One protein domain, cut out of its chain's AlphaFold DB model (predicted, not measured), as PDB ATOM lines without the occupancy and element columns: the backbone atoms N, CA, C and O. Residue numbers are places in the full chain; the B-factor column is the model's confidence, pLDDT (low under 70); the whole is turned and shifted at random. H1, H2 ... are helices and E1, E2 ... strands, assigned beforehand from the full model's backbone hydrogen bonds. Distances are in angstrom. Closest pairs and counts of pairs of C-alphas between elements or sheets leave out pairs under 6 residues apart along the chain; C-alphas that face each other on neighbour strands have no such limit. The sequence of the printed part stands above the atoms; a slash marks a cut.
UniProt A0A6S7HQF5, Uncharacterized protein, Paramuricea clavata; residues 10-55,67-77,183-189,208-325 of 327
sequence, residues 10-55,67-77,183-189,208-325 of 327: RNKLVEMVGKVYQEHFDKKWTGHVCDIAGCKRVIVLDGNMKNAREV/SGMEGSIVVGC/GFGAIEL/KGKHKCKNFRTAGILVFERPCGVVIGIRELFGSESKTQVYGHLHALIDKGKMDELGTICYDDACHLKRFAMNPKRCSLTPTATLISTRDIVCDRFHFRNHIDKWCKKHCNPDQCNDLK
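AT A GLANCE: This is residues 10 to 55, 67 to 77, 183 to 189 and 208 to 325 of the 327 residues of an uncharacterized protein of Paramuricea clavata (UniProt A0A6S7HQF5). A twisted sheet of five strands, in the order E3, E2, E1, E4, E5, has H2 and H3 over one face, and H4 packs on those two helices without being on the sheet itself. The long helix H1 is at the E3 edge, which it only grazes, and the short H5 is at the E5 edge. The printed part has 182 residues, with five named helices and five named strands along the chain as H1 E1 E2 E3 H2 E4 H3 H4 E5 H5; the sheet is mixed and the class is mixed, helices and strands, with 87 residues in named elements, under half. The whole is compact, with a radius of gyration of the C-alphas of 16.6 A and spans of 49 by 38 by 32 A.

IN THESE COORDINATES: In the sheet, E3 is residues 231 to 238, 20.6 A long, E2 residues 218 to 225, 20.8 A, E1 residues 42 to 48, 19.5 A, E4 residues 264 to 267, and E5 residues 296 to 299. H2 is residues 243 to 255, 17.7 A, H3 residues 270 to 277, H4 residues 287 to 294, and H5 residues 310 to 315. H1, residues 10 to 30, is 27.2 A long and has a kink of 28 degrees near residue 20. C-alpha 10 is at (141.876, 111.680, 111.602), C-alpha 42 at (118.117, 136.668, 98.465) and C-alpha 315 at (123.773, 151.794, 94.470).

HOW THE PARTS SIT: E2 and E3 are an antiparallel hairpin, with N 222 and O 235 at 2.7 A. E2 is antiparallel to E1, with N 223 and O 46 at 2.8 A. E1 is parallel to E4, with N 45 and O 266 at 2.8 A, and E4 to E5, with N 265 and O 296 at 2.8 A. E3, H2, E4 form a split strand-helix-strand unit, with E2 and E1 between its parallel strands, and E4, H3 H4, E5 a unit of parallel neighbours; both crossovers are right-handed. In two layers, H2 and H3 lie on the same face, at heights over the sheet of 8.8 A and 8.5 A. H4 touches H2, the closest C-alphas being those of Asp 255 and Thr 288, 6.2 A. H3 and H4 form a helical hairpin at a steep tilt of 44 degrees, closest at the C-alphas of Ala 277 and Ser 293, 5.0 A. H1 only grazes the sheet, with C-alphas 30 and 232 closest at 4.8 A; H5 only grazes it with residues 312 to 315. Every O i to N i+4 pair is within hydrogen-bond range in H2, H3, H4 and H5, and 16 of 17 in H1.

THE WHOLE: The two C-alphas farthest apart, of Arg 10 and Lys 310, are 51.4 A apart. Residues 56 to 66, 78 to 182 and 190 to 207 are not printed, with C-alpha gaps of 24.9 A, 11.1 A and 29.0 A. The link H1 to E1 is long. Mean pLDDT of the printed part is 86.7; residues 68, 183 to 189 and 213 to 215 are under 70.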
ATOM      1  N   ARG A  10     142.917 110.663 111.430       73.06
ATOM      2  CA  ARG A  10     141.876 111.680 111.602       73.06
ATOM      3  C   ARG A  10     141.690 112.544 110.356       73.06
ATOM      4  O   ARG A  10     140.561 112.913 110.060       73.06
ATOM      5  N   ASN A  11     142.760 112.897 109.645       70.00
ATOM      6  CA  ASN A  11     142.647 113.779 108.483       70.00
ATOM      7  C   ASN A  11     142.008 113.033 107.311       70.00
ATOM      8  O   ASN A  11     141.093 113.564 106.692       70.00
ATOM      9  N   LYS A  12     142.402 111.774 107.082       75.19
ATOM     10  CA  LYS A  12     141.744 110.896 106.102       75.19
ATOM     11  C   LYS A  12     140.274 110.655 106.442       75.19
ATOM     12  O   LYS A  12     139.434 110.635 105.547       75.19
ATOM     13  N   LEU A  13     139.949 110.509 107.728       77.75
ATOM     14  CA  LEU A  13     138.566 110.375 108.185       77.75
ATOM     15  C   LEU A  13     137.760 111.640 107.892       77.75
ATOM     16  O   LEU A  13     136.667 111.549 107.343       77.75
ATOM     17  N   VAL A  14     138.303 112.811 108.227       75.25
ATOM     18  CA  VAL A  14     137.666 114.103 107.947       75.25
ATOM     19  C   VAL A  14     137.504 114.328 106.447       75.25
ATOM     20  O   VAL A  14     136.460 114.816 106.044       75.25
ATOM     21  N   GLU A  15     138.471 113.947 105.614       76.38
ATOM     22  CA  GLU A  15     138.341 114.050 104.158       76.38
ATOM     23  C   GLU A  15     137.212 113.155 103.628       76.38
ATOM     24  O   GLU A  15     136.342 113.613 102.884       76.38
ATOM     25  N   MET A  16     137.203 111.884 104.036       81.50
ATOM     26  CA  MET A  16     136.202 110.908 103.608       81.50
ATOM     27  C   MET A  16     134.794 111.325 104.046       81.50
ATOM     28  O   MET A  16     133.867 111.382 103.241       81.50
ATOM     29  N   VAL A  17     134.637 111.639 105.330       84.12
ATOM     30  CA  VAL A  17     133.353 112.012 105.924       84.12
ATOM     31  C   VAL A  17     132.928 113.395 105.443       84.12
ATOM     32  O   VAL A  17     131.771 113.594 105.090       84.12
ATOM     33  N   GLY A  18     133.863 114.339 105.361       83.75
ATOM     34  CA  GLY A  18     133.619 115.714 104.939       83.75
ATOM     35  C   GLY A  18     133.025 115.801 103.541       83.75
ATOM     36  O   GLY A  18     132.039 116.512 103.366       83.75
ATOM     37  N   LYS A  19     133.535 115.025 102.573       81.62
ATOM     38  CA  LYS A  19     132.962 114.970 101.214       81.62
ATOM     39  C   LYS A  19     131.508 114.502 101.236       81.62
ATOM     40  O   LYS A  19     130.637 115.192 100.715       81.62
ATOM     41  N   VAL A  20     131.227 113.395 101.925       85.06
ATOM     42  CA  VAL A  20     129.864 112.848 102.027       85.06
ATOM     43  C   VAL A  20     128.923 113.830 102.729       85.06
ATOM     44  O   VAL A  20     127.809 114.058 102.258       85.06
ATOM     45  N   TYR A  21     129.352 114.438 103.837       85.94
ATOM     46  CA  TYR A  21     128.551 115.443 104.538       85.94
ATOM     47  C   TYR A  21     128.302 116.673 103.674       85.94
ATOM     48  O   TYR A  21     127.174 117.157 103.657       85.94
ATOM     49  N   GLN A  22     129.312 117.155 102.949       83.31
ATOM     50  CA  GLN A  22     129.188 118.309 102.067       83.31
ATOM     51  C   GLN A  22     128.192 118.032 100.936       83.31
ATOM     52  O   GLN A  22     127.298 118.838 100.716       83.31
ATOM     53  N   GLU A  23     128.260 116.865 100.292       85.12
ATOM     54  CA  GLU A  23     127.299 116.466  99.255       85.12
ATOM     55  C   GLU A  23     125.862 116.399  99.788       85.12
ATOM     56  O   GLU A  23     124.927 116.901  99.159       85.12
ATOM     57  N   HIS A  24     125.664 115.808 100.971       87.69
ATOM     58  CA  HIS A  24     124.343 115.739 101.598       87.69
ATOM     59  C   HIS A  24     123.848 117.115 102.041       87.69
ATOM     60  O   HIS A  24     122.657 117.410 101.918       87.69
ATOM     61  N   PHE A  25     124.750 117.953 102.550       87.94
ATOM     62  CA  PHE A  25     124.463 119.329 102.919       87.94
ATOM     63  C   PHE A  25     124.026 120.126 101.691       87.94
ATOM     64  O   PHE A  25     122.953 120.722 101.715       87.94
ATOM     65  N   ASP A  26     124.781 120.056 100.595       84.94
ATOM     66  CA  ASP A  26     124.484 120.777  99.359       84.94
ATOM     67  C   ASP A  26     123.157 120.316  98.752       84.94
ATOM     68  O   ASP A  26     122.296 121.131  98.408       84.94
ATOM     69  N   LYS A  27     122.930 118.998  98.709       84.19
ATOM     70  CA  LYS A  27     121.671 118.422  98.228       84.19
ATOM     71  C   LYS A  27     120.467 118.875  99.056       84.19
ATOM     72  O   LYS A  27     119.389 119.071  98.497       84.19
ATOM     73  N   LYS A  28     120.624 119.001 100.376       87.00
ATOM     74  CA  LYS A  28     119.524 119.332 101.291       87.00
ATOM     75  C   LYS A  28     119.268 120.834 101.405       87.00
ATOM     76  O   LYS A  28     118.109 121.240 101.450       87.00
ATOM     77  N   TRP A  29     120.322 121.641 101.485       87.81
ATOM     78  CA  TRP A  29     120.233 123.038 101.910       87.81
ATOM     79  C   TRP A  29     120.519 124.032 100.788       87.81
ATOM     80  O   TRP A  29     119.822 125.037 100.692       87.81
ATOM     81  N   THR A  30     121.453 123.754  99.879       82.19
ATOM     82  CA  THR A  30     121.783 124.700  98.793       82.19
ATOM     83  C   THR A  30     120.601 124.899  97.839       82.19
ATOM     84  O   THR A  30     120.322 126.021  97.410       82.19
ATOM     85  N   GLY A  31     119.846 123.829  97.573       78.38
ATOM     86  CA  GLY A  31     118.587 123.856  96.820       78.38
ATOM     87  C   GLY A  31     117.336 124.101  97.669       78.38
ATOM     88  O   GLY A  31     116.241 123.775  97.214       78.38
ATOM     89  N   HIS A  32     117.481 124.596  98.903       85.19
ATOM     90  CA  HIS A  32     116.355 124.809  99.806       85.19
ATOM     91  C   HIS A  32     115.313 125.757  99.199       85.19
ATOM     92  O   HIS A  32     115.631 126.840  98.703       85.19
ATOM     93  N   VAL A  33     114.051 125.345  99.297       82.94
ATOM     94  CA  VAL A  33     112.885 126.129  98.907       82.94
ATOM     95  C   VAL A  33     111.913 126.131 100.079       82.94
ATOM     96  O   VAL A  33     111.524 125.071 100.565       82.94
ATOM     97  N   CYS A  34     111.517 127.320 100.513       90.19
ATOM     98  CA  CYS A  34     110.393 127.529 101.416       90.19
ATOM     99  C   CYS A  34     109.622 128.784 100.997       90.19
ATOM    100  O   CYS A  34     110.068 129.535 100.124       90.19
ATOM    101  N   ASP A  35     108.484 129.008 101.647       90.88
ATOM    102  CA  ASP A  35     107.565 130.102 101.321       90.88
ATOM    103  C   ASP A  35     107.943 131.433 101.989       90.88
ATOM    104  O   ASP A  35     107.252 132.437 101.821       90.88
ATOM    105  N   ILE A  36     109.050 131.471 102.741       91.00
ATOM    106  CA  ILE A  36     109.545 132.714 103.338       91.00
ATOM    107  C   ILE A  36     109.954 133.670 102.216       91.00
ATOM    108  O   ILE A  36     110.746 133.327 101.330       91.00
ATOM    109  N   ALA A  37     109.411 134.887 102.271       89.56
ATOM    110  CA  ALA A  37     109.661 135.929 101.288       89.56
ATOM    111  C   ALA A  37     111.169 136.132 101.065       89.56
ATOM    112  O   ALA A  37     111.961 136.213 102.003       89.56
ATOM    113  N   GLY A  38     111.573 136.167  99.794       90.25
ATOM    114  CA  GLY A  38     112.973 136.328  99.408       90.25
ATOM    115  C   GLY A  38     113.836 135.064  99.518       90.25
ATOM    116  O   GLY A  38     114.953 135.092  99.017       90.25
ATOM    117  N   CYS A  39     113.359 133.933 100.060       90.75
ATOM    118  CA  CYS A  39     114.195 132.737 100.265       90.75
ATOM    119  C   CYS A  39     114.910 132.247  98.991       90.75
ATOM    120  O   CYS A  39     116.068 131.845  99.048       90.75
ATOM    121  N   LYS A  40     114.261 132.297  97.824       90.25
ATOM    122  CA  LYS A  40     114.893 131.911  96.547       90.25
ATOM    123  C   LYS A  40     115.787 133.003  95.961       90.25
ATOM    124  O   LYS A  40     116.779 132.710  95.294       90.25
ATOM    125  N   ARG A  41     115.431 134.261  96.228       93.25
ATOM    126  CA  ARG A  41     115.941 135.450  95.537       93.25
ATOM    127  C   ARG A  41     117.040 136.177  96.299       93.25
ATOM    128  O   ARG A  41     117.757 136.948  95.683       93.25
ATOM    129  N   VAL A  42     117.179 135.951  97.599       94.81
ATOM    130  CA  VAL A  42     118.117 136.668  98.465       94.81
ATOM    131  C   VAL A  42     119.119 135.687  99.060       94.81
ATOM    132  O   VAL A  42     118.754 134.580  99.471       94.81
ATOM    133  N   ILE A  43     120.380 136.105  99.108       95.75
ATOM    134  CA  ILE A  43     121.430 135.470  99.906       95.75
ATOM    135  C   ILE A  43     122.072 136.543 100.775       95.75
ATOM    136  O   ILE A  43     122.376 137.634 100.297       95.75
ATOM    137  N   VAL A  44     122.281 136.218 102.044       96.25
ATOM    138  CA  VAL A  44     122.982 137.043 103.023       96.25
ATOM    139  C   VAL A  44     124.367 136.450 103.247       96.25
ATOM    140  O   VAL A  44     124.507 135.237 103.412       96.25
ATOM    141  N   LEU A  45     125.387 137.301 103.200       96.69
ATOM    142  CA  LEU A  45     126.766 136.955 103.504       96.69
ATOM    143  C   LEU A  45     127.142 137.629 104.815       96.69
ATOM    144  O   LEU A  45     127.033 138.851 104.920       96.69
ATOM    145  N   ASP A  46     127.651 136.849 105.763       94.06
ATOM    146  CA  ASP A  46     128.206 137.376 107.008       94.06
ATOM    147  C   ASP A  46     129.599 136.804 107.283       94.06
ATOM    148  O   ASP A  46     129.846 135.597 107.177       94.06
ATOM    149  N   GLY A  47     130.522 137.702 107.615       89.31
ATOM    150  CA  GLY A  47     131.900 137.388 107.956       89.31
ATOM    151  C   GLY A  47     132.071 137.324 109.469       89.31
ATOM    152  O   GLY A  47     132.042 138.344 110.158       89.31
ATOM    153  N   ASN A  48     132.331 136.134 110.010       85.62
ATOM    154  CA  ASN A  48     132.605 135.956 111.430       85.62
ATOM    155  C   ASN A  48     134.098 135.731 111.695       85.62
ATOM    156  O   ASN A  48     134.588 134.601 111.792       85.62
ATOM    157  N   MET A  49     134.805 136.841 111.914       80.62
ATOM    158  CA  MET A  49     136.233 136.858 112.257       80.62
ATOM    159  C   MET A  49     136.561 136.237 113.628       80.62
ATOM    160  O   MET A  49     137.727 135.951 113.908       80.62
ATOM    161  N   LYS A  50     135.574 136.034 114.518       84.88
ATOM    162  CA  LYS A  50     135.814 135.440 115.849       84.88
ATOM    163  C   LYS A  50     136.054 133.935 115.758       84.88
ATOM    164  O   LYS A  50     136.828 133.396 116.547       84.88
ATOM    165  N   ASN A  51     135.451 133.282 114.766       87.12
ATOM    166  CA  ASN A  51     135.614 131.856 114.491       87.12
ATOM    167  C   ASN A  51     136.889 131.597 113.675       87.12
ATOM    168  O   ASN A  51     136.843 131.053 112.577       87.12
ATOM    169  N   ALA A  52     138.032 132.022 114.213       90.06
ATOM    170  CA  ALA A  52     139.340 131.876 113.587       90.06
ATOM    171  C   ALA A  52     140.201 130.860 114.344       90.06
ATOM    172  O   ALA A  52     140.380 130.983 115.562       90.06
ATOM    173  N   ARG A  53     140.812 129.924 113.614       91.81
ATOM    174  CA  ARG A  53     141.754 128.929 114.151       91.81
ATOM    175  C   ARG A  53     143.197 129.281 113.805       91.81
ATOM    176  O   ARG A  53     143.455 130.115 112.938       91.81
ATOM    177  N   GLU A  54     144.137 128.642 114.489       91.75
ATOM    178  CA  GLU A  54     145.550 128.730 114.129       91.75
ATOM    179  C   GLU A  54     145.842 127.937 112.851       91.75
ATOM    180  O   GLU A  54     145.323 126.837 112.640       91.75
ATOM    181  N   VAL A  55     146.698 128.510 112.011       90.81
ATOM    182  CA  VAL A  55     147.218 127.894 110.787       90.81
ATOM    183  C   VAL A  55     148.733 127.971 110.777       90.81
ATOM    184  O   VAL A  55     149.342 128.802 111.455       90.81
ATOM    185  N   SER A  67     136.965 128.946  89.657       73.31
ATOM    186  CA  SER A  67     136.599 128.834  88.232       73.31
ATOM    187  C   SER A  67     136.212 130.179  87.601       73.31
ATOM    188  O   SER A  67     136.374 130.378  86.402       73.31
ATOM    189  N   GLY A  68     135.724 131.119  88.412       69.06
ATOM    190  CA  GLY A  68     135.286 132.448  87.997       69.06
ATOM    191  C   GLY A  68     136.314 133.570  88.012       69.06
ATOM    192  O   GLY A  68     135.917 134.726  87.858       69.06
ATOM    193  N   MET A  69     137.590 133.291  88.279       78.75
ATOM    194  CA  MET A  69     138.605 134.334  88.416       78.75
ATOM    195  C   MET A  69     139.897 133.977  87.693       78.75
ATOM    196  O   MET A  69     140.352 132.841  87.735       78.75
ATOM    197  N   GLU A  70     140.527 134.990  87.101       79.88
ATOM    198  CA  GLU A  70     141.894 134.878  86.603       79.88
ATOM    199  C   GLU A  70     142.891 134.875  87.768       79.88
ATOM    200  O   GLU A  70     142.850 135.740  88.652       79.88
ATOM    201  N   GLY A  71     143.808 133.909  87.739       83.75
ATOM    202  CA  GLY A  71     144.880 133.762  88.717       83.75
ATOM    203  C   GLY A  71     144.467 133.040  90.000       83.75
ATOM    204  O   GLY A  71     143.460 132.335  90.068       83.75
ATOM    205  N   SER A  72     145.292 133.201  91.031       84.88
ATOM    206  CA  SER A  72     145.141 132.529  92.318       84.88
ATOM    207  C   SER A  72     145.301 133.501  93.487       84.88
ATOM    208  O   SER A  72     145.834 134.606  93.351       84.88
ATOM    209  N   ILE A  73     144.808 133.106  94.662       84.56
ATOM    210  CA  ILE A  73     144.966 133.866  95.904       84.56
ATOM    211  C   ILE A  73     145.977 133.153  96.790       84.56
ATOM    212  O   ILE A  73     145.706 132.057  97.273       84.56
ATOM    213  N   VAL A  74     147.111 133.794  97.067       84.44
ATOM    214  CA  VAL A  74     148.088 133.268  98.029       84.44
ATOM    215  C   VAL A  74     147.505 133.345  99.441       84.44
ATOM    216  O   VAL A  74     147.228 134.431  99.951       84.44
ATOM    217  N   VAL A  75     147.334 132.186 100.075       85.88
ATOM    218  CA  VAL A  75     146.755 132.035 101.423       85.88
ATOM    219  C   VAL A  75     147.705 131.379 102.423       85.88
ATOM    220  O   VAL A  75     147.430 131.372 103.622       85.88
ATOM    221  N   GLY A  76     148.838 130.855 101.949       86.06
ATOM    222  CA  GLY A  76     149.770 130.098 102.780       86.06
ATOM    223  C   GLY A  76     149.266 128.692 103.106       86.06
ATOM    224  O   GLY A  76     148.325 128.182 102.504       86.06
ATOM    225  N   CYS A  77     149.929 128.027 104.046       85.88
ATOM    226  CA  CYS A  77     149.569 126.679 104.459       85.88
ATOM    227  C   CYS A  77     148.352 126.703 105.389       85.88
ATOM    228  O   CYS A  77     148.398 127.264 106.481       85.88
ATOM    229  N   GLY A 183     139.047 121.592 101.111       37.28
ATOM    230  CA  GLY A 183     140.121 121.421 102.097       37.28
ATOM    231  C   GLY A 183     141.123 120.300 101.802       37.28
ATOM    232  O   GLY A 183     141.988 120.051 102.637       37.28
ATOM    233  N   PHE A 184     141.058 119.639 100.640       32.44
ATOM    234  CA  PHE A 184     141.958 118.529 100.298       32.44
ATOM    235  C   PHE A 184     142.181 118.424  98.774       32.44
ATOM    236  O   PHE A 184     141.211 118.307  98.032       32.44
ATOM    237  N   GLY A 185     143.444 118.402  98.318       27.70
ATOM    238  CA  GLY A 185     143.841 117.962  96.959       27.70
ATOM    239  C   GLY A 185     144.427 119.028  96.013       27.70
ATOM    240  O   GLY A 185     144.049 120.189  96.101       27.70
ATOM    241  N   ALA A 186     145.358 118.608  95.133       27.12
ATOM    242  CA  ALA A 186     146.467 119.370  94.523       27.12
ATOM    243  C   ALA A 186     146.479 119.473  92.962       27.12
ATOM    244  O   ALA A 186     145.964 118.572  92.314       27.12
ATOM    245  N   ILE A 187     147.197 120.503  92.432       31.33
ATOM    246  CA  ILE A 187     147.824 120.762  91.076       31.33
ATOM    247  C   ILE A 187     146.843 120.833  89.851       31.33
ATOM    248  O   ILE A 187     145.834 120.150  89.867       31.33
ATOM    249  N   GLU A 188     146.922 121.685  88.796       24.69
ATOM    250  CA  GLU A 188     147.995 122.271  87.934       24.69
ATOM    251  C   GLU A 188     147.638 123.691  87.368       24.69
ATOM    252  O   GLU A 188     146.529 124.174  87.599       24.69
ATOM    253  N   LEU A 189     148.573 124.381  86.677       28.06
ATOM    254  CA  LEU A 189     148.735 125.860  86.590       28.06
ATOM    255  C   LEU A 189     148.953 126.403  85.148       28.06
ATOM    256  O   LEU A 189     149.753 125.822  84.426       28.06
ATOM    257  N   LYS A 208     136.678 145.826 104.412       78.19
ATOM    258  CA  LYS A 208     137.100 144.748 105.327       78.19
ATOM    259  C   LYS A 208     138.498 144.209 105.016       78.19
ATOM    260  O   LYS A 208     139.254 143.858 105.921       78.19
ATOM    261  N   GLY A 209     138.901 144.235 103.743       70.31
ATOM    262  CA  GLY A 209     140.192 143.709 103.278       70.31
ATOM    263  C   GLY A 209     141.431 144.404 103.864       70.31
ATOM    264  O   GLY A 209     142.529 143.847 103.794       70.31
ATOM    265  N   LYS A 210     141.271 145.593 104.466       74.19
ATOM    266  CA  LYS A 210     142.339 146.313 105.179       74.19
ATOM    267  C   LYS A 210     142.701 145.653 106.513       74.19
ATOM    268  O   LYS A 210     143.837 145.790 106.972       74.19
ATOM    269  N   HIS A 211     141.778 144.907 107.119       70.94
ATOM    270  CA  HIS A 211     142.015 144.182 108.363       70.94
ATOM    271  C   HIS A 211     142.762 142.878 108.081       70.94
ATOM    272  O   HIS A 211     142.174 141.823 107.847       70.94
ATOM    273  N   LYS A 212     144.093 142.954 108.093       70.88
ATOM    274  CA  LYS A 212     144.944 141.769 107.994       70.88
ATOM    275  C   LYS A 212     144.954 141.038 109.332       70.88
ATOM    276  O   LYS A 212     145.355 141.597 110.354       70.88
ATOM    277  N   CYS A 213     144.540 139.779 109.321       67.19
ATOM    278  CA  CYS A 213     144.819 138.870 110.417       67.19
ATOM    279  C   CYS A 213     146.317 138.575 110.461       67.19
ATOM    280  O   CYS A 213     147.036 138.666 109.463       67.19
ATOM    281  N   LYS A 214     146.813 138.232 111.650       68.81
ATOM    282  CA  LYS A 214     148.193 137.766 111.777       68.81
ATOM    283  C   LYS A 214     148.324 136.461 110.987       68.81
ATOM    284  O   LYS A 214     147.473 135.593 111.131       68.81
ATOM    285  N   ASN A 215     149.412 136.301 110.233       64.88
ATOM    286  CA  ASN A 215     149.650 135.195 109.283       64.88
ATOM    287  C   ASN A 215     149.602 133.763 109.867       64.88
ATOM    288  O   ASN A 215     149.838 132.807 109.145       64.88
ATOM    289  N   PHE A 216     149.361 133.604 111.167       79.44
ATOM    290  CA  PHE A 216     149.246 132.320 111.859       79.44
ATOM    291  C   PHE A 216     147.810 132.026 112.321       79.44
ATOM    292  O   PHE A 216     147.588 131.101 113.097       79.44
ATOM    293  N   ARG A 217     146.826 132.823 111.887       88.31
ATOM    294  CA  ARG A 217     145.399 132.579 112.120       88.31
ATOM    295  C   ARG A 217     144.607 132.784 110.839       88.31
ATOM    296  O   ARG A 217     144.963 133.627 110.015       88.31
ATOM    297  N   THR A 218     143.516 132.043 110.704       91.31
ATOM    298  CA  THR A 218     142.527 132.325 109.666       91.31
ATOM    299  C   THR A 218     141.847 133.668 109.918       91.31
ATOM    300  O   THR A 218     141.901 134.220 111.019       91.31
ATOM    301  N   ALA A 219     141.244 134.226 108.874       91.12
ATOM    302  CA  ALA A 219     140.458 135.451 108.948       91.12
ATOM    303  C   ALA A 219     139.021 135.209 109.441       91.12
ATOM    304  O   ALA A 219     138.228 136.144 109.483       91.12
ATOM    305  N   GLY A 220     138.711 133.977 109.852       92.94
ATOM    306  CA  GLY A 220     137.400 133.557 110.322       92.94
ATOM    307  C   GLY A 220     136.664 132.720 109.285       92.94
ATOM    308  O   GLY A 220     137.281 132.095 108.420       92.94
ATOM    309  N   ILE A 221     135.339 132.735 109.379       94.38
ATOM    310  CA  ILE A 221     134.454 132.073 108.420       94.38
ATOM    311  C   ILE A 221     133.565 133.093 107.713       94.38
ATOM    312  O   ILE A 221     133.169 134.091 108.306       94.38
ATOM    313  N   LEU A 222     133.226 132.805 106.465       95.69
ATOM    314  CA  LEU A 222     132.182 133.440 105.682       95.69
ATOM    315  C   LEU A 222     130.984 132.494 105.635       95.69
ATOM    316  O   LEU A 222     131.112 131.346 105.199       95.69
ATOM    317  N   VAL A 223     129.832 132.966 106.086       95.69
ATOM    318  CA  VAL A 223     128.577 132.213 106.083       95.69
ATOM    319  C   VAL A 223     127.678 132.753 104.981       95.69
ATOM    320  O   VAL A 223     127.569 133.963 104.800       95.69
ATOM    321  N   PHE A 224     127.042 131.842 104.252       95.44
ATOM    322  CA  PHE A 224     126.004 132.131 103.273       95.44
ATOM    323  C   PHE A 224     124.676 131.630 103.819       95.44
ATOM    324  O   PHE A 224     124.537 130.444 104.133       95.44
ATOM    325  N   GLU A 225     123.698 132.515 103.902       95.19
ATOM    326  CA  GLU A 225     122.415 132.250 104.539       95.19
ATOM    327  C   GLU A 225     121.255 132.742 103.664       95.19
ATOM    328  O   GLU A 225     121.365 133.724 102.928       95.19
ATOM    329  N   ARG A 226     120.123 132.039 103.717       93.69
ATOM    330  CA  ARG A 226     118.849 132.498 103.151       93.69
ATOM    331  C   ARG A 226     118.055 133.276 104.206       93.69
ATOM    332  O   ARG A 226     118.133 132.923 105.375       93.69
ATOM    333  N   PRO A 227     117.171 134.215 103.817       92.25
ATOM    334  CA  PRO A 227     116.303 134.939 104.758       92.25
ATOM    335  C   PRO A 227     115.505 134.077 105.751       92.25
ATOM    336  O   PRO A 227     115.069 134.575 106.782       92.25
ATOM    337  N   CYS A 228     115.290 132.794 105.449       92.69
ATOM    338  CA  CYS A 228     114.623 131.843 106.332       92.69
ATOM    339  C   CYS A 228     115.480 131.290 107.483       92.69
ATOM    340  O   CYS A 228     114.993 130.436 108.222       92.69
ATOM    341  N   GLY A 229     116.740 131.706 107.628       92.31
ATOM    342  CA  GLY A 229     117.649 131.162 108.642       92.31
ATOM    343  C   GLY A 229     118.478 129.964 108.170       92.31
ATOM    344  O   GLY A 229     119.280 129.414 108.925       92.31
ATOM    345  N   VAL A 230     118.263 129.493 106.936       93.50
ATOM    346  CA  VAL A 230     118.967 128.319 106.412       93.50
ATOM    347  C   VAL A 230     120.347 128.724 105.920       93.50
ATOM    348  O   VAL A 230     120.482 129.466 104.945       93.50
ATOM    349  N   VAL A 231     121.372 128.160 106.554       93.75
ATOM    350  CA  VAL A 231     122.752 128.228 106.073       93.75
ATOM    351  C   VAL A 231     122.896 127.330 104.849       93.75
ATOM    352  O   VAL A 231     122.585 126.142 104.897       93.75
ATOM    353  N   ILE A 232     123.387 127.904 103.755       93.06
ATOM    354  CA  ILE A 232     123.599 127.234 102.462       93.06
ATOM    355  C   ILE A 232     125.078 127.125 102.096       93.06
ATOM    356  O   ILE A 232     125.430 126.529 101.084       93.06
ATOM    357  N   GLY A 233     125.960 127.690 102.914       91.50
ATOM    358  CA  GLY A 233     127.395 127.559 102.736       91.50
ATOM    359  C   GLY A 233     128.165 128.138 103.909       91.50
ATOM    360  O   GLY A 233     127.756 129.126 104.514       91.50
ATOM    361  N   ILE A 234     129.303 127.525 104.214       91.94
ATOM    362  CA  ILE A 234     130.293 128.042 105.159       91.94
ATOM    363  C   ILE A 234     131.653 127.904 104.482       91.94
ATOM    364  O   ILE A 234     131.945 126.859 103.893       91.94
ATOM    365  N   ARG A 235     132.466 128.958 104.518       92.00
ATOM    366  CA  ARG A 235     133.809 128.984 103.932       92.00
ATOM    367  C   ARG A 235     134.801 129.593 104.899       92.00
ATOM    368  O   ARG A 235     134.486 130.561 105.575       92.00
ATOM    369  N   GLU A 236     135.990 129.020 104.986       92.19
ATOM    370  CA  GLU A 236     137.068 129.581 105.796       92.19
ATOM    371  C   GLU A 236     137.807 130.658 104.995       92.19
ATOM    372  O   GLU A 236     138.113 130.464 103.822       92.19
ATOM    373  N   LEU A 237     138.092 131.794 105.628       92.44
ATOM    374  CA  LEU A 237     138.828 132.899 105.020       92.44
ATOM    375  C   LEU A 237     140.264 132.918 105.543       92.44
ATOM    376  O   LEU A 237     140.507 132.681 106.725       92.44
ATOM    377  N   PHE A 238     141.231 133.277 104.703       90.81
ATOM    378  CA  PHE A 238     142.652 133.280 105.059       90.81
ATOM    379  C   PHE A 238     143.278 134.660 104.865       90.81
ATOM    380  O   PHE A 238     143.009 135.357 103.890       90.81
ATOM    381  N   GLY A 239     144.135 135.075 105.803       88.06
ATOM    382  CA  GLY A 239     144.833 136.365 105.762       88.06
ATOM    383  C   GLY A 239     143.931 137.573 106.040       88.06
ATOM    384  O   GLY A 239     144.186 138.320 106.981       88.06
ATOM    385  N   SER A 240     142.867 137.767 105.267       89.12
ATOM    386  CA  SER A 240     141.821 138.763 105.514       89.12
ATOM    387  C   SER A 240     140.495 138.355 104.871       89.12
ATOM    388  O   SER A 240     140.451 137.480 104.009       89.12
ATOM    389  N   GLU A 241     139.413 139.032 105.250       90.31
ATOM    390  CA  GLU A 241     138.144 139.018 104.512       90.31
ATOM    391  C   GLU A 241     138.304 139.852 103.230       90.31
ATOM    392  O   GLU A 241     137.878 141.004 103.116       90.31
ATOM    393  N   SER A 242     139.068 139.307 102.282       91.06
ATOM    394  CA  SER A 242     139.385 139.983 101.030       91.06
ATOM    395  C   SER A 242     138.241 139.836 100.031       91.06
ATOM    396  O   SER A 242     137.618 138.782  99.919       91.06
ATOM    397  N   LYS A 243     138.009 140.882  99.230       91.50
ATOM    398  CA  LYS A 243     137.001 140.860  98.157       91.50
ATOM    399  C   LYS A 243     137.192 139.695  97.201       91.50
ATOM    400  O   LYS A 243     136.216 139.114  96.756       91.50
ATOM    401  N   THR A 244     138.443 139.358  96.911       91.12
ATOM    402  CA  THR A 244     138.791 138.252  96.023       91.12
ATOM    403  C   THR A 244     138.348 136.907  96.606       91.12
ATOM    404  O   THR A 244     137.756 136.120  95.880       91.12
ATOM    405  N   GLN A 245     138.544 136.663  97.910       93.00
ATOM    406  CA  GLN A 245     138.055 135.436  98.560       93.00
ATOM    407  C   GLN A 245     136.529 135.417  98.653       93.00
ATOM    408  O   GLN A 245     135.910 134.435  98.263       93.00
ATOM    409  N   VAL A 246     135.912 136.514  99.104       94.56
ATOM    410  CA  VAL A 246     134.447 136.615  99.220       94.56
ATOM    411  C   VAL A 246     133.776 136.411  97.859       94.56
ATOM    412  O   VAL A 246     132.842 135.622  97.746       94.56
ATOM    413  N   TYR A 247     134.284 137.063  96.810       94.81
ATOM    414  CA  TYR A 247     133.797 136.891  95.442       94.81
ATOM    415  C   TYR A 247     134.030 135.470  94.924       94.81
ATOM    416  O   TYR A 247     133.117 134.896  94.342       94.81
ATOM    417  N   GLY A 248     135.214 134.894  95.148       93.38
ATOM    418  CA  GLY A 248     135.530 133.526  94.737       93.38
ATOM    419  C   GLY A 248     134.591 132.497  95.367       93.38
ATOM    420  O   GLY A 248     134.026 131.665  94.662       93.38
ATOM    421  N   HIS A 249     134.347 132.594  96.676       94.12
ATOM    422  CA  HIS A 249     133.422 131.704  97.378       94.12
ATOM    423  C   HIS A 249     131.962 131.911  96.959       94.12
ATOM    424  O   HIS A 249     131.233 130.934  96.805       94.12
ATOM    425  N   LEU A 250     131.535 133.161  96.747       94.75
ATOM    426  CA  LEU A 250     130.205 133.469  96.217       94.75
ATOM    427  C   LEU A 250     130.020 132.877  94.815       94.75
ATOM    428  O   LEU A 250     128.989 132.275  94.531       94.75
ATOM    429  N   HIS A 251     131.028 133.027  93.956       93.62
ATOM    430  CA  HIS A 251     131.036 132.459  92.613       93.62
ATOM    431  C   HIS A 251     130.930 130.936  92.671       93.62
ATOM    432  O   HIS A 251     129.980 130.389  92.123       93.62
ATOM    433  N   ALA A 252     131.789 130.271  93.446       91.06
ATOM    434  CA  ALA A 252     131.750 128.821  93.626       91.06
ATOM    435  C   ALA A 252     130.412 128.314  94.195       91.06
ATOM    436  O   ALA A 252     129.968 127.226  93.841       91.06
ATOM    437  N   LEU A 253     129.759 129.076  95.081       91.12
ATOM    438  CA  LEU A 253     128.440 128.723  95.609       91.12
ATOM    439  C   LEU A 253     127.356 128.784  94.525       91.12
ATOM    440  O   LEU A 253     126.544 127.866  94.422       91.12
ATOM    441  N   ILE A 254     127.341 129.859  93.734       91.62
ATOM    442  CA  ILE A 254     126.356 130.056  92.666       91.62
ATOM    443  C   ILE A 254     126.572 129.033  91.545       91.62
ATOM    444  O   ILE A 254     125.606 128.439  91.079       91.62
ATOM    445  N   ASP A 255     127.827 128.772  91.176       89.12
ATOM    446  CA  ASP A 255     128.215 127.820  90.129       89.12
ATOM    447  C   ASP A 255     127.798 126.373  90.463       89.12
ATOM    448  O   ASP A 255     127.451 125.591  89.581       89.12
ATOM    449  N   LYS A 256     127.770 126.019  91.756       82.06
ATOM    450  CA  LYS A 256     127.353 124.692  92.246       82.06
ATOM    451  C   LYS A 256     125.833 124.478  92.279       82.06
ATOM    452  O   LYS A 256     125.397 123.351  92.515       82.06
ATOM    453  N   GLY A 257     125.013 125.524  92.142       71.50
ATOM    454  CA  GLY A 257     123.637 125.508  92.647       71.50
ATOM    455  C   GLY A 257     122.547 125.983  91.687       71.50
ATOM    456  O   GLY A 257     122.781 126.660  90.694       71.50
ATOM    457  N   LYS A 258     121.297 125.681  92.062       71.12
ATOM    458  CA  LYS A 258     120.065 126.212  91.451       71.12
ATOM    459  C   LYS A 258     119.805 127.641  91.935       71.12
ATOM    460  O   LYS A 258     118.892 127.883  92.724       71.12
ATOM    461  N   MET A 259     120.660 128.575  91.530       86.25
ATOM    462  CA  MET A 259     120.576 129.987  91.922       86.25
ATOM    463  C   MET A 259     120.130 130.901  90.776       86.25
ATOM    464  O   MET A 259     120.356 132.106  90.825       86.25
ATOM    465  N   ASP A 260     119.440 130.358  89.770       84.81
ATOM    466  CA  ASP A 260     118.960 131.110  88.599       84.81
ATOM    467  C   ASP A 260     118.027 132.274  88.987       84.81
ATOM    468  O   ASP A 260     118.046 133.355  88.385       84.81
ATOM    469  N   GLU A 261     117.246 132.067  90.051       89.75
ATOM    470  CA  GLU A 261     116.306 133.040  90.615       89.75
ATOM    471  C   GLU A 261     116.966 134.074  91.552       89.75
ATOM    472  O   GLU A 261     116.274 134.969  92.039       89.75
ATOM    473  N   LEU A 262     118.274 133.984  91.827       93.19
ATOM    474  CA  LEU A 262     118.974 134.879  92.755       93.19
ATOM    475  C   LEU A 262     118.884 136.336  92.286       93.19
ATOM    476  O   LEU A 262     119.552 136.717  91.337       93.19
ATOM    477  N   GLY A 263     118.093 137.175  92.946       94.50
ATOM    478  CA  GLY A 263     117.960 138.601  92.639       94.50
ATOM    479  C   GLY A 263     118.962 139.475  93.388       94.50
ATOM    480  O   GLY A 263     119.583 140.352  92.786       94.50
ATOM    481  N   THR A 264     119.145 139.196  94.678       97.00
ATOM    482  CA  THR A 264     119.781 140.104  95.634       97.00
ATOM    483  C   THR A 264     120.826 139.394  96.493       97.00
ATOM    484  O   THR A 264     120.628 138.277  96.969       97.00
ATOM    485  N   ILE A 265     121.939 140.079  96.729       97.69
ATOM    486  CA  ILE A 265     123.035 139.661  97.598       97.69
ATOM    487  C   ILE A 265     123.204 140.727  98.684       97.69
ATOM    488  O   ILE A 265     123.527 141.879  98.388       97.69
ATOM    489  N   CYS A 266     123.004 140.351  99.942       97.56
ATOM    490  CA  CYS A 266     123.188 141.219 101.101       97.56
ATOM    491  C   CYS A 266     124.551 140.964 101.735       97.56
ATOM    492  O   CYS A 266     124.897 139.816 102.002       97.56
ATOM    493  N   TYR A 267     125.323 142.021 101.979       97.25
ATOM    494  CA  TYR A 267     126.656 141.891 102.565       97.25
ATOM    495  C   TYR A 267     127.113 143.187 103.242       97.25
ATOM    496  O   TYR A 267     126.860 144.279 102.736       97.25
ATOM    497  N   ASP A 268     127.845 143.093 104.351       94.31
ATOM    498  CA  ASP A 268     128.420 144.247 105.055       94.31
ATOM    499  C   ASP A 268     129.231 145.165 104.145       94.31
ATOM    500  O   ASP A 268     129.052 146.383 104.167       94.31
ATOM    501  N   ASP A 269     130.116 144.580 103.335       92.94
ATOM    502  CA  ASP A 269     131.039 145.290 102.446       92.94
ATOM    503  C   ASP A 269     130.553 145.273 100.981       92.94
ATOM    504  O   ASP A 269     131.330 145.252 100.019       92.94
ATOM    505  N   ALA A 270     129.225 145.260 100.809       95.62
ATOM    506  CA  ALA A 270     128.536 145.150  99.525       95.62
ATOM    507  C   ALA A 270     128.987 146.175  98.489       95.62
ATOM    508  O   ALA A 270     129.092 145.843  97.315       95.62
ATOM    509  N   CYS A 271     129.279 147.412  98.890       94.88
ATOM    510  CA  CYS A 271     129.659 148.455  97.946       94.88
ATOM    511  C   CYS A 271     130.981 148.150  97.231       94.88
ATOM    512  O   CYS A 271     131.073 148.257  96.003       94.88
ATOM    513  N   HIS A 272     131.984 147.691  97.977       93.62
ATOM    514  CA  HIS A 272     133.260 147.312  97.403       93.62
ATOM    515  C   HIS A 272     133.149 145.973  96.659       93.62
ATOM    516  O   HIS A 272     133.751 145.839  95.593       93.62
ATOM    517  N   LEU A 273     132.349 145.015  97.152       95.31
ATOM    518  CA  LEU A 273     132.072 143.762  96.435       95.31
ATOM    519  C   LEU A 273     131.349 144.012  95.100       95.31
ATOM    520  O   LEU A 273     131.710 143.416  94.091       95.31
ATOM    521  N   LYS A 274     130.389 144.941  95.055       96.12
ATOM    522  CA  LYS A 274     129.644 145.300  93.843       96.12
ATOM    523  C   LYS A 274     130.551 145.911  92.786       96.12
ATOM    524  O   LYS A 274     130.558 145.446  91.651       96.12
ATOM    525  N   ARG A 275     131.392 146.888  93.151       93.50
ATOM    526  CA  ARG A 275     132.399 147.420  92.211       93.50
ATOM    527  C   ARG A 275     133.395 146.360  91.765       93.50
ATOM    528  O   ARG A 275     133.822 146.375  90.615       93.50
ATOM    529  N   PHE A 276     133.755 145.441  92.658       92.75
ATOM    530  CA  PHE A 276     134.602 144.313  92.303       92.75
ATOM    531  C   PHE A 276     133.911 143.422  91.259       92.75
ATOM    532  O   PHE A 276     134.499 143.145  90.218       92.75
ATOM    533  N   ALA A 277     132.653 143.039  91.460       94.00
ATOM    534  CA  ALA A 277     131.902 142.223  90.508       94.00
ATOM    535  C   ALA A 277     131.675 142.914  89.149       94.00
ATOM    536  O   ALA A 277     131.751 142.257  88.117       94.00
ATOM    537  N   MET A 278     131.445 144.231  89.140       93.88
ATOM    538  CA  MET A 278     131.185 145.030  87.933       93.88
ATOM    539  C   MET A 278     132.443 145.413  87.140       93.88
ATOM    540  O   MET A 278     132.348 146.143  86.154       93.88
ATOM    541  N   ASN A 279     133.636 144.993  87.569       89.88
ATOM    542  CA  ASN A 279     134.855 145.313  86.835       89.88
ATOM    543  C   ASN A 279     134.779 144.713  85.411       89.88
ATOM    544  O   ASN A 279     134.583 143.500  85.314       89.88
ATOM    545  N   PRO A 280     134.988 145.502  84.334       89.31
ATOM    546  CA  PRO A 280     134.880 145.026  82.950       89.31
ATOM    547  C   PRO A 280     135.755 143.817  82.619       89.31
ATOM    548  O   PRO A 280     135.404 143.020  81.759       89.31
ATOM    549  N   LYS A 281     136.880 143.647  83.319       86.38
ATOM    550  CA  LYS A 281     137.758 142.484  83.148       86.38
ATOM    551  C   LYS A 281     137.201 141.198  83.739       86.38
ATOM    552  O   LYS A 281     137.697 140.130  83.431       86.38
ATOM    553  N   ARG A 282     136.245 141.308  84.663       86.88
ATOM    554  CA  ARG A 282     135.746 140.190  85.468       86.88
ATOM    555  C   ARG A 282     134.307 139.838  85.143       86.88
ATOM    556  O   ARG A 282     133.982 138.660  85.060       86.88
ATOM    557  N   CYS A 283     133.447 140.840  84.962       90.62
ATOM    558  CA  CYS A 283     131.999 140.658  84.869       90.62
ATOM    559  C   CYS A 283     131.550 139.764  83.704       90.62
ATOM    560  O   CYS A 283     130.430 139.272  83.721       90.62
ATOM    561  N   SER A 284     132.389 139.530  82.698       90.31
ATOM    562  CA  SER A 284     132.065 138.694  81.536       90.31
ATOM    563  C   SER A 284     132.930 137.439  81.405       90.31
ATOM    564  O   SER A 284     132.852 136.776  80.379       90.31
ATOM    565  N   LEU A 285     133.758 137.104  82.405       89.25
ATOM    566  CA  LEU A 285     134.667 135.950  82.313       89.25
ATOM    567  C   LEU A 285     133.927 134.611  82.290       89.25
ATOM    568  O   LEU A 285     134.364 133.663  81.650       89.25
ATOM    569  N   THR A 286     132.810 134.522  83.008       90.81
ATOM    570  CA  THR A 286     131.988 133.309  83.108       90.81
ATOM    571  C   THR A 286     130.508 133.686  83.184       90.81
ATOM    572  O   THR A 286     130.197 134.801  83.623       90.81
ATOM    573  N   PRO A 287     129.575 132.772  82.849       92.44
ATOM    574  CA  PRO A 287     128.141 133.012  83.023       92.44
ATOM    575  C   PRO A 287     127.788 133.432  84.455       92.44
ATOM    576  O   PRO A 287     127.053 134.396  84.662       92.44
ATOM    577  N   THR A 288     128.397 132.780  85.447       93.00
ATOM    578  CA  THR A 288     128.243 133.098  86.871       93.00
ATOM    579  C   THR A 288     128.804 134.484  87.223       93.00
ATOM    580  O   THR A 288     128.196 135.216  88.004       93.00
ATOM    581  N   ALA A 289     129.912 134.921  86.616       93.38
ATOM    582  CA  ALA A 289     130.419 136.281  86.818       93.38
ATOM    583  C   ALA A 289     129.463 137.340  86.243       93.38
ATOM    584  O   ALA A 289     129.205 138.353  86.901       93.38
ATOM    585  N   THR A 290     128.889 137.079  85.064       93.88
ATOM    586  CA  THR A 290     127.872 137.945  84.444       93.88
ATOM    587  C   THR A 290     126.624 138.017  85.298       93.88
ATOM    588  O   THR A 290     126.138 139.111  85.595       93.88
ATOM    589  N   LEU A 291     126.173 136.869  85.791       93.44
ATOM    590  CA  LEU A 291     125.078 136.763  86.735       93.44
ATOM    591  C   LEU A 291     125.327 137.645  87.967       93.44
ATOM    592  O   LEU A 291     124.550 138.563  88.204       93.44
ATOM    593  N   ILE A 292     126.438 137.457  88.690       95.06
ATOM    594  CA  ILE A 292     126.759 138.246  89.896       95.06
ATOM    595  C   ILE A 292     126.823 139.748  89.586       95.06
ATOM    596  O   ILE A 292     126.316 140.555  90.360       95.06
ATOM    597  N   SER A 293     127.420 140.136  88.454       95.06
ATOM    598  CA  SER A 293     127.579 141.549  88.082       95.06
ATOM    599  C   SER A 293     126.259 142.274  87.794       95.06
ATOM    600  O   SER A 293     126.203 143.500  87.896       95.06
ATOM    601  N   THR A 294     125.203 141.525  87.455       94.62
ATOM    602  CA  THR A 294     123.869 142.059  87.141       94.62
ATOM    603  C   THR A 294     122.904 141.996  88.327       94.62
ATOM    604  O   THR A 294     121.826 142.581  88.251       94.62
ATOM    605  N   ARG A 295     123.271 141.319  89.427       95.38
ATOM    606  CA  ARG A 295     122.426 141.206  90.625       95.38
ATOM    607  C   ARG A 295     122.515 142.434  91.524       95.38
ATOM    608  O   ARG A 295     123.504 143.177  91.541       95.38
ATOM    609  N   ASP A 296     121.471 142.623  92.324       96.62
ATOM    610  CA  ASP A 296     121.434 143.676  93.328       96.62
ATOM    611  C   ASP A 296     122.314 143.296  94.514       96.62
ATOM    612  O   ASP A 296     121.932 142.530  95.388       96.62
ATOM    613  N   ILE A 297     123.524 143.843  94.555       97.44
ATOM    614  CA  ILE A 297     124.402 143.725  95.721       97.44
ATOM    615  C   ILE A 297     124.147 144.932  96.631       97.44
ATOM    616  O   ILE A 297     124.379 146.075  96.222       97.44
ATOM    617  N   VAL A 298     123.635 144.693  97.838       97.31
ATOM    618  CA  VAL A 298     123.198 145.728  98.789       97.31
ATOM    619  C   VAL A 298     123.837 145.544 100.157       97.31
ATOM    620  O   VAL A 298     124.135 144.429 100.582       97.31
ATOM    621  N   CYS A 299     124.070 146.659 100.845       96.81
ATOM    622  CA  CYS A 299     124.649 146.649 102.180       96.81
ATOM    623  C   CYS A 299     123.700 145.992 103.179       96.81
ATOM    624  O   CYS A 299     122.491 146.212 103.111       96.81
ATOM    625  N   ASP A 300     124.250 145.277 104.160       93.81
ATOM    626  CA  ASP A 300     123.494 144.944 105.369       93.81
ATOM    627  C   ASP A 300     122.927 146.238 105.987       93.81
ATOM    628  O   ASP A 300     123.642 147.234 106.167       93.81
ATOM    629  N   ARG A 301     121.627 146.233 106.306       93.31
ATOM    630  CA  ARG A 301     120.906 147.369 106.893       93.31
ATOM    631  C   ARG A 301     121.538 147.853 108.200       93.31
ATOM    632  O   ARG A 301     121.631 149.064 108.402       93.31
ATOM    633  N   PHE A 302     122.018 146.956 109.060       91.69
ATOM    634  CA  PHE A 302     122.663 147.317 110.325       91.69
ATOM    635  C   PHE A 302     124.012 148.020 110.114       91.69
ATOM    636  O   PHE A 302     124.399 148.889 110.904       91.69
ATOM    637  N   HIS A 303     124.697 147.709 109.012       93.19
ATOM    638  CA  HIS A 303     125.996 148.284 108.669       93.19
ATOM    639  C   HIS A 303     125.902 149.488 107.722       93.19
ATOM    640  O   HIS A 303     126.825 150.305 107.683       93.19
ATOM    641  N   PHE A 304     124.785 149.671 107.010       95.25
ATOM    642  CA  PHE A 304     124.621 150.686 105.962       95.25
ATOM    643  C   PHE A 304     124.877 152.129 106.430       95.25
ATOM    644  O   PHE A 304     125.367 152.962 105.659       95.25
ATOM    645  N   ARG A 305     124.610 152.440 107.705       93.50
ATOM    646  CA  ARG A 305     124.915 153.758 108.295       93.50
ATOM    647  C   ARG A 305     126.392 154.151 108.164       93.50
ATOM    648  O   ARG A 305     126.676 155.329 107.982       93.50
ATOM    649  N   ASN A 306     127.303 153.173 108.176       93.06
ATOM    650  CA  ASN A 306     128.749 153.389 108.089       93.06
ATOM    651  C   ASN A 306     129.235 153.620 106.648       93.06
ATOM    652  O   ASN A 306     130.369 154.040 106.436       93.06
ATOM    653  N   HIS A 307     128.390 153.357 105.646       92.62
ATOM    654  CA  HIS A 307     128.723 153.557 104.237       92.62
ATOM    655  C   HIS A 307     128.399 154.985 103.813       92.62
ATOM    656  O   HIS A 307     127.239 155.293 103.552       92.62
ATOM    657  N   ILE A 308     129.404 155.857 103.770       92.31
ATOM    658  CA  ILE A 308     129.215 157.311 103.610       92.31
ATOM    659  C   ILE A 308     129.311 157.814 102.162       92.31
ATOM    660  O   ILE A 308     128.743 158.860 101.850       92.31
ATOM    661  N   ASP A 309     129.979 157.075 101.271       93.56
ATOM    662  CA  ASP A 309     130.159 157.481  99.873       93.56
ATOM    663  C   ASP A 309     128.803 157.611  99.152       93.56
ATOM    664  O   ASP A 309     127.909 156.765  99.290       93.56
ATOM    665  N   LYS A 310     128.649 158.665  98.339       93.75
ATOM    666  CA  LYS A 310     127.420 158.924  97.565       93.75
ATOM    667  C   LYS A 310     127.054 157.744  96.664       93.75
ATOM    668  O   LYS A 310     125.873 157.442  96.493       93.75
ATOM    669  N   TRP A 311     128.049 157.065  96.102       94.56
ATOM    670  CA  TRP A 311     127.863 155.869  95.296       94.56
ATOM    671  C   TRP A 311     127.304 154.716  96.131       94.56
ATOM    672  O   TRP A 311     126.352 154.075  95.692       94.56
ATOM    673  N   CYS A 312     127.812 154.490  97.349       93.50
ATOM    674  CA  CYS A 312     127.263 153.475  98.254       93.50
ATOM    675  C   CYS A 312     125.789 153.754  98.553       93.50
ATOM    676  O   CYS A 312     124.949 152.865  98.414       93.50
ATOM    677  N   LYS A 313     125.464 155.011  98.891       94.06
ATOM    678  CA  LYS A 313     124.087 155.429  99.185       94.06
ATOM    679  C   LYS A 313     123.140 155.279  97.997       94.06
ATOM    680  O   LYS A 313     121.964 155.006  98.200       94.06
ATOM    681  N   LYS A 314     123.645 155.454  96.775       95.12
ATOM    682  CA  LYS A 314     122.853 155.358  95.545       95.12
ATOM    683  C   LYS A 314     122.688 153.925  95.037       95.12
ATOM    684  O   LYS A 314     121.649 153.607  94.477       95.12
ATOM    685  N   HIS A 315     123.713 153.084  95.170       95.31
ATOM    686  CA  HIS A 315     123.773 151.794  94.470       95.31
ATOM    687  C   HIS A 315     123.678 150.568  95.377       95.31
ATOM    688  O   HIS A 315     123.503 149.469  94.854       95.31
ATOM    689  N   CYS A 316     123.832 150.733  96.694       96.62
ATOM    690  CA  CYS A 316     123.882 149.626  97.656       96.62
ATOM    691  C   CYS A 316     122.921 149.831  98.839       96.62
ATOM    692  O   CYS A 316     123.108 149.215  99.884       96.62
ATOM    693  N   ASN A 317     121.927 150.716  98.711       96.06
ATOM    694  CA  ASN A 317     120.973 150.997  99.780       96.06
ATOM    695  C   ASN A 317     119.961 149.845  99.936       96.06
ATOM    696  O   ASN A 317     119.172 149.627  99.013       96.06
ATOM    697  N   PRO A 318     119.930 149.141 101.082       95.19
ATOM    698  CA  PRO A 318     119.007 148.026 101.283       95.19
ATOM    699  C   PRO A 318     117.534 148.445 101.265       95.19
ATOM    700  O   PRO A 318     116.684 147.654 100.872       95.19
ATOM    701  N   ASP A 319     117.205 149.691 101.617       93.50
ATOM    702  CA  ASP A 319     115.811 150.155 101.680       93.50
ATOM    703  C   ASP A 319     115.208 150.432 100.293       93.50
ATOM    704  O   ASP A 319     113.994 150.572 100.140       93.50
ATOM    705  N   GLN A 320     116.053 150.477  99.261       91.69
ATOM    706  CA  GLN A 320     115.632 150.597  97.866       91.69
ATOM    707  C   GLN A 320     115.460 149.233  97.185       91.69
ATOM    708  O   GLN A 320     114.946 149.175  96.069       91.69
ATOM    709  N   CYS A 321     115.850 148.139  97.844       90.69
ATOM    710  CA  CYS A 321     115.742 146.797  97.293       90.69
ATOM    711  C   CYS A 321     114.330 146.233  97.492       90.69
ATOM    712  O   CYS A 321     113.842 146.122  98.617       90.69
ATOM    713  N   ASN A 322     113.668 145.851  96.397       88.56
ATOM    714  CA  ASN A 322     112.316 145.288  96.456       88.56
ATOM    715  C   ASN A 322     112.285 143.893  97.093       88.56
ATOM    716  O   ASN A 322     111.326 143.589  97.794       88.56
ATOM    717  N   ASP A 323     113.335 143.085  96.912       87.62
ATOM    718  CA  ASP A 323     113.413 141.734  97.488       87.62
ATOM    719  C   ASP A 323     113.521 141.745  99.029       87.62
ATOM    720  O   ASP A 323     113.316 140.713  99.661       87.62
ATOM    721  N   LEU A 324     113.836 142.901  99.635       86.06
ATOM    722  CA  LEU A 324     113.991 143.085 101.086       86.06
ATOM    723  C   LEU A 324     112.812 143.809 101.749       86.06
ATOM    724  O   LEU A 324     112.842 144.068 102.957       86.06
ATOM    725  N   LYS A 325     111.786 144.182 100.979       82.31
ATOM    726  CA  LYS A 325     110.566 144.765 101.542       82.31
ATOM    727  C   LYS A 325     109.757 143.639 102.178       82.31
ATOM    728  O   LYS A 325     109.442 142.656 101.511       82.31
TER     729      LYS A 325